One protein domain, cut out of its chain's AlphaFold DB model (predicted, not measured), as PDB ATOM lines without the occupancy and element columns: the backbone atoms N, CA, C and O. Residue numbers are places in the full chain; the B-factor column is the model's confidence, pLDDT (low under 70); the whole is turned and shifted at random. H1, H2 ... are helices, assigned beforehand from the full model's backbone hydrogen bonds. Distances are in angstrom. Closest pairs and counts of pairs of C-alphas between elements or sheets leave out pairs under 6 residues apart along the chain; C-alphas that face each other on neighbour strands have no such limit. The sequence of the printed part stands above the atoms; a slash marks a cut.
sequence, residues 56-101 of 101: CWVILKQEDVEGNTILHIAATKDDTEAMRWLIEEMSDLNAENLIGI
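AT A GLANCE: This is residues 56 to 101 of the 101 residues of the protein "Ankyrin_rpt-contain_dom domain-containing protein" of Phaseolus vulgaris (UniProt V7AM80). One long helix, H3, makes the longest axis; the short H2 folds back on its first part as a helical hairpin, and H1, shorter still, packs on H3 farther along. The link from H1 to H2 loops away from H3, and at the other end residues 95 to 101 stick out. The printed part has 46 residues with three named helices, H1, H2 and H3 along the chain, and no named strand; the class is all helix. It is loose, with a radius of gyration of the C-alphas of 12.1 A, and flat, spanning 40 by 24 by 11 A.

HOW THE PARTS SIT: Start from H3, residues 80 to 98. H2, residues 70 to 76, touches it at residues 80 to 86 of H3 alone; look at Ala 74 and Met 83, whose C-alphas are the closest, 5.8 A apart. This hairpin runs opposite ways at a shallow tilt of 33 degrees, only just short of steep. H1, residues 56 to 60, touches residues 86 to 93 of H3 alone, with the C-alphas of Trp 57 and Leu 93 closest at 6.9 A. H1 and H2 are close but not clearly touching; their closest C-alphas, those of Leu 60 and Ile 70, are 6.2 A apart. In H1 and H2 every O i to N i+4 pair is within hydrogen-bond range; in H3, 13 of 15 are.

IN THESE COORDINATES: Find C-alpha 80 at (269.425, 192.613, 228.104); from there H3 runs 27.8 A to C-alpha 98 at (265.336, 219.141, 220.939). H2 covers 10.0 A from C-alpha 70 to C-alpha 76. H1 begins at C-alpha 56, (266.057, 203.705, 212.432), and covers 6.1 A.

THE WHOLE: The C-alphas of Lys 77 and Ile 101, the two farthest apart, are 40.5 A from each other. The printed part has no cut; the link from H2 to H3 is tight, that from H1 to H2 short. Residue 101 is the chain's last. Look for pLDDT under 70 at residue 56 and residues 93 to 101; the mean of the printed part is 78.2.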
ATOM      1  N   CYS A  56     266.067 204.726 211.383       69.44
ATOM      2  CA  CYS A  56     266.057 203.705 212.432       69.44
ATOM      3  C   CYS A  56     264.806 203.822 213.317       69.44
ATOM      4  O   CYS A  56     264.172 202.821 213.636       69.44
ATOM      5  N   TRP A  57     264.365 205.046 213.619       72.62
ATOM      6  CA  TRP A  57     263.151 205.318 214.392       72.62
ATOM      7  C   TRP A  57     261.887 204.628 213.868       72.62
ATOM      8  O   TRP A  57     261.082 204.123 214.654       72.62
ATOM      9  N   VAL A  58     261.693 204.607 212.546       75.75
ATOM     10  CA  VAL A  58     260.503 204.007 211.928       75.75
ATOM     11  C   VAL A  58     260.514 202.495 212.134       75.75
ATOM     12  O   VAL A  58     259.477 201.910 212.436       75.75
ATOM     13  N   ILE A  59     261.695 201.881 212.035       77.50
ATOM     14  CA  ILE A  59     261.897 200.444 212.233       77.50
ATOM     15  C   ILE A  59     261.692 200.080 213.709       77.50
ATOM     16  O   ILE A  59     260.974 199.136 214.025       77.50
ATOM     17  N   LEU A  60     262.266 200.864 214.623       80.62
ATOM     18  CA  LEU A  60     262.185 200.636 216.070       80.62
ATOM     19  C   LEU A  60     260.750 200.715 216.612       80.62
ATOM     20  O   LEU A  60     260.408 200.028 217.576       80.62
ATOM     21  N   LYS A  61     259.908 201.547 215.991       77.88
ATOM     22  CA  LYS A  61     258.489 201.707 216.339       77.88
ATOM     23  C   LYS A  61     257.555 200.753 215.616       77.88
ATOM     24  O   LYS A  61     256.354 200.771 215.883       77.88
ATOM     25  N   GLN A  62     258.070 199.962 214.688       79.19
ATOM     26  CA  GLN A  62     257.238 199.029 213.967       79.19
ATOM     27  C   GLN A  62     256.791 197.906 214.900       79.19
ATOM     28  O   GLN A  62     257.590 197.328 215.635       79.19
ATOM     29  N   GLU A  63     255.495 197.620 214.859       82.12
ATOM     30  CA  GLU A  63     254.893 196.509 215.581       82.12
ATOM     31  C   GLU A  63     254.639 195.348 214.620       82.12
ATOM     32  O   GLU A  63     254.284 195.562 213.454       82.12
ATOM     33  N   ASP A  64     254.801 194.128 215.118       78.06
ATOM     34  CA  ASP A  64     254.380 192.921 214.423       78.06
ATOM     35  C   ASP A  64     252.845 192.743 214.453       78.06
ATOM     36  O   ASP A  64     252.083 193.614 214.885       78.06
ATOM     37  N   VAL A  65     252.371 191.594 213.962       76.25
ATOM     38  CA  VAL A  65     250.937 191.256 213.910       76.25
ATOM     39  C   VAL A  65     250.284 191.128 215.289       76.25
ATOM     40  O   VAL A  65     249.059 191.202 215.384       76.25
ATOM     41  N   GLU A  66     251.078 190.941 216.341       81.06
ATOM     42  CA  GLU A  66     250.631 190.848 217.732       81.06
ATOM     43  C   GLU A  66     250.722 192.201 218.458       81.06
ATOM     44  O   GLU A  66     250.290 192.313 219.604       81.06
ATOM     45  N   GLY A  67     251.233 193.244 217.794       82.12
ATOM     46  CA  GLY A  67     251.458 194.555 218.400       82.12
ATOM     47  C   GLY A  67     252.814 194.685 219.103       82.12
ATOM     48  O   GLY A  67     253.046 195.677 219.790       82.12
ATOM     49  N   ASN A  68     253.721 193.716 218.954       85.50
ATOM     50  CA  ASN A  68     255.024 193.750 219.608       85.50
ATOM     51  C   ASN A  68     256.023 194.554 218.776       85.50
ATOM     52  O   ASN A  68     256.240 194.276 217.597       85.50
ATOM     53  N   THR A  69     256.700 195.511 219.408       87.56
ATOM     54  CA  THR A  69     257.886 196.154 218.821       87.56
ATOM     55  C   THR A  69     259.138 195.304 219.021       87.56
ATOM     56  O   THR A  69     259.165 194.389 219.847       87.56
ATOM     57  N   ILE A  70     260.230 195.661 218.342       86.88
ATOM     58  CA  ILE A  70     261.524 194.986 218.528       86.88
ATOM     59  C   ILE A  70     262.005 195.003 219.991       86.88
ATOM     60  O   ILE A  70     262.624 194.043 220.445       86.88
ATOM     61  N   LEU A  71     261.641 196.036 220.763       89.06
ATOM     62  CA  LEU A  71     261.936 196.111 222.196       89.06
ATOM     63  C   LEU A  71     261.132 195.090 223.014       89.06
ATOM     64  O   LEU A  71     261.685 194.474 223.922       89.06
ATOM     65  N   HIS A  72     259.856 194.865 222.676       90.75
ATOM     66  CA  HIS A  72     259.052 193.813 223.309       90.75
ATOM     67  C   HIS A  72     259.655 192.434 223.029       90.75
ATOM     68  O   HIS A  72     259.776 191.618 223.937       90.75
ATOM     69  N   ILE A  73     260.091 192.189 221.789       90.25
ATOM     70  CA  ILE A  73     260.729 190.925 221.397       90.25
ATOM     71  C   ILE A  73     262.057 190.718 222.142       90.25
ATOM     72  O   ILE A  73     262.342 189.608 222.586       90.25
ATOM     73  N   ALA A  74     262.870 191.765 222.309       91.38
ATOM     74  CA  ALA A  74     264.105 191.682 223.093       91.38
ATOM     75  C   ALA A  74     263.818 191.360 224.572       91.38
ATOM     76  O   ALA A  74     264.462 190.487 225.151       91.38
ATOM     77  N   ALA A  75     262.792 191.992 225.156       93.44
ATOM     78  CA  ALA A  75     262.384 191.751 226.537       93.44
ATOM     79  C   ALA A  75     261.838 190.334 226.770       93.44
ATOM     80  O   ALA A  75     262.163 189.716 227.781       93.44
ATOM     81  N   THR A  76     261.051 189.776 225.842       93.94
ATOM     82  CA  THR A  76     260.545 188.396 225.977       93.94
ATOM     83  C   THR A  76     261.644 187.343 225.860       93.94
ATOM     84  O   THR A  76     261.488 186.239 226.382       93.94
ATOM     85  N   LYS A  77     262.758 187.678 225.204       93.56
ATOM     86  CA  LYS A  77     263.942 186.820 225.084       93.56
ATOM     87  C   LYS A  77     264.962 187.001 226.210       93.56
ATOM     88  O   LYS A  77     265.959 186.286 226.201       93.56
ATOM     89  N   ASP A  78     264.718 187.922 227.147       92.81
ATOM     90  CA  ASP A  78     265.675 188.324 228.191       92.81
ATOM     91  C   ASP A  78     267.026 188.807 227.612       92.81
ATOM     92  O   ASP A  78     268.092 188.665 228.214       92.81
ATOM     93  N   ASP A  79     266.992 189.388 226.407       94.94
ATOM     94  CA  ASP A  79     268.173 189.906 225.713       94.94
ATOM     95  C   ASP A  79     268.501 191.317 226.215       94.94
ATOM     96  O   ASP A  79     268.202 192.341 225.596       94.94
ATOM     97  N   THR A  80     269.082 191.363 227.410       92.75
ATOM     98  CA  THR A  80     269.425 192.613 228.104       92.75
ATOM     99  C   THR A  80     270.411 193.498 227.335       92.75
ATOM    100  O   THR A  80     270.386 194.720 227.514       92.75
ATOM    101  N   GLU A  81     271.260 192.925 226.477       92.81
ATOM    102  CA  GLU A  81     272.187 193.683 225.633       92.81
ATOM    103  C   GLU A  81     271.437 194.374 224.494       92.81
ATOM    104  O   GLU A  81     271.542 195.595 224.351       92.81
ATOM    105  N   ALA A  82     270.595 193.632 223.764       88.75
ATOM    106  CA  ALA A  82     269.740 194.209 222.734       88.75
ATOM    107  C   ALA A  82     268.795 195.267 223.315       88.75
ATOM    108  O   ALA A  82     268.634 196.336 222.734       88.75
ATOM    109  N   MET A  83     268.205 195.021 224.490       90.31
ATOM    110  CA  MET A  83     267.352 196.007 225.157       90.31
ATOM    111  C   MET A  83     268.096 197.306 225.471       90.31
ATOM    112  O   MET A  83     267.554 198.380 225.217       90.31
ATOM    113  N   ARG A  84     269.317 197.230 226.017       91.62
ATOM    114  CA  ARG A  84     270.111 198.426 226.333       91.62
ATOM    115  C   ARG A  84     270.415 199.219 225.069       91.62
ATOM    116  O   ARG A  84     270.133 200.411 225.039       91.62
ATOM    117  N   TRP A  85     270.905 198.540 224.034       89.50
ATOM    118  CA  TRP A  85     271.223 199.166 222.754       89.50
ATOM    119  C   TRP A  85     269.995 199.844 222.126       89.50
ATOM    120  O   TRP A  85     270.060 201.001 221.728       89.50
ATOM    121  N   LEU A  86     268.838 199.168 222.119       87.38
ATOM    122  CA  LEU A  86     267.585 199.726 221.601       87.38
ATOM    123  C   LEU A  86     267.116 200.956 222.391       87.38
ATOM    124  O   LEU A  86     266.595 201.897 221.797       87.38
ATOM    125  N   ILE A  87     267.269 200.959 223.719       85.94
ATOM    126  CA  ILE A  87     266.893 202.100 224.569       85.94
ATOM    127  C   ILE A  87     267.815 203.297 224.321       85.94
ATOM    128  O   ILE A  87     267.325 204.426 224.260       85.94
ATOM    129  N   GLU A  88     269.121 203.061 224.185       86.19
ATOM    130  CA  GLU A  88     270.112 204.095 223.861       86.19
ATOM    131  C   GLU A  88     269.793 204.728 222.499       86.19
ATOM    132  O   GLU A  88     269.550 205.932 222.435       86.19
ATOM    133  N   GLU A  89     269.616 203.912 221.456       81.88
ATOM    134  CA  GLU A  89     269.279 204.380 220.107       81.88
ATOM    135  C   GLU A  89     267.961 205.181 220.080       81.88
ATOM    136  O   GLU A  89     267.868 206.254 219.484       81.88
ATOM    137  N   MET A  90     266.919 204.710 220.780       78.62
ATOM    138  CA  MET A  90     265.648 205.441 220.891       78.62
ATOM    139  C   MET A  90     265.780 206.765 221.656       78.62
ATOM    140  O   MET A  90     265.027 207.702 221.381       78.62
ATOM    141  N   SER A  91     266.685 206.836 222.634       78.44
ATOM    142  CA  SER A  91     266.924 208.041 223.434       78.44
ATOM    143  C   SER A  91     267.674 209.097 222.630       78.44
ATOM    144  O   SER A  91     267.279 210.264 222.659       78.44
ATOM    145  N   ASP A  92     268.683 208.687 221.861       71.69
ATOM    146  CA  ASP A  92     269.470 209.567 220.995       71.69
ATOM    147  C   ASP A  92     268.609 210.160 219.871       71.69
ATOM    148  O   ASP A  92     268.590 211.377 219.672       71.69
ATOM    149  N   LEU A  93     267.760 209.337 219.242       65.69
ATOM    150  CA  LEU A  93     266.770 209.798 218.257       65.69
ATOM    151  C   LEU A  93     265.784 210.828 218.839       65.69
ATOM    152  O   LEU A  93     265.296 211.711 218.131       65.69
ATOM    153  N   ASN A  94     265.467 210.732 220.134       60.12
ATOM    154  CA  ASN A  94     264.596 211.694 220.807       60.12
ATOM    155  C   ASN A  94     265.349 212.961 221.259       60.12
ATOM    156  O   ASN A  94     264.733 214.023 221.369       60.12
ATOM    157  N   ALA A  95     266.661 212.874 221.496       57.88
ATOM    158  CA  ALA A  95     267.514 214.004 221.857       57.88
ATOM    159  C   ALA A  95     267.785 214.938 220.662       57.88
ATOM    160  O   ALA A  95     267.791 216.159 220.833       57.88
ATOM    161  N   GLU A  96     267.911 214.399 219.445       54.09
ATOM    162  CA  GLU A  96     268.082 215.207 218.224       54.09
ATOM    163  C   GLU A  96     266.844 216.059 217.873       54.09
ATOM    164  O   GLU A  96     266.965 217.095 217.220       54.09
ATOM    165  N   ASN A  97     265.658 215.715 218.388       52.12
ATOM    166  CA  ASN A  97     264.433 216.513 218.221       52.12
ATOM    167  C   ASN A  97     264.358 217.767 219.117       52.12
ATOM    168  O   ASN A  97     263.416 218.550 218.984       52.12
ATOM    169  N   LEU A  98     265.312 217.977 220.036       44.91
ATOM    170  CA  LEU A  98     265.336 219.141 220.939       44.91
ATOM    171  C   LEU A  98     266.234 220.291 220.460       44.91
ATOM    172  O   LEU A  98     266.183 221.372 221.047       44.91
ATOM    173  N   ILE A  99     266.996 220.118 219.375       42.81
ATOM    174  CA  ILE A  99     267.762 221.211 218.748       42.81
ATOM    175  C   ILE A  99     266.985 221.737 217.533       42.81
ATOM    176  O   ILE A  99     267.421 221.673 216.389       42.81
ATOM    177  N   GLY A 100     265.776 222.226 217.804       42.62
ATOM    178  CA  GLY A 100     264.908 222.910 216.848       42.62
ATOM    179  C   GLY A 100     264.418 224.229 217.436       42.62
ATOM    180  O   GLY A 100     263.233 224.357 217.738       42.62
ATOM    181  N   ILE A 101     265.341 225.173 217.643       36.97
ATOM    182  CA  ILE A 101     265.055 226.607 217.833       36.97
ATOM    183  C   ILE A 101     265.515 227.391 216.610       36.97
ATOM    184  O   ILE A 101     266.604 227.064 216.086       36.97
TER     185      ILE A 101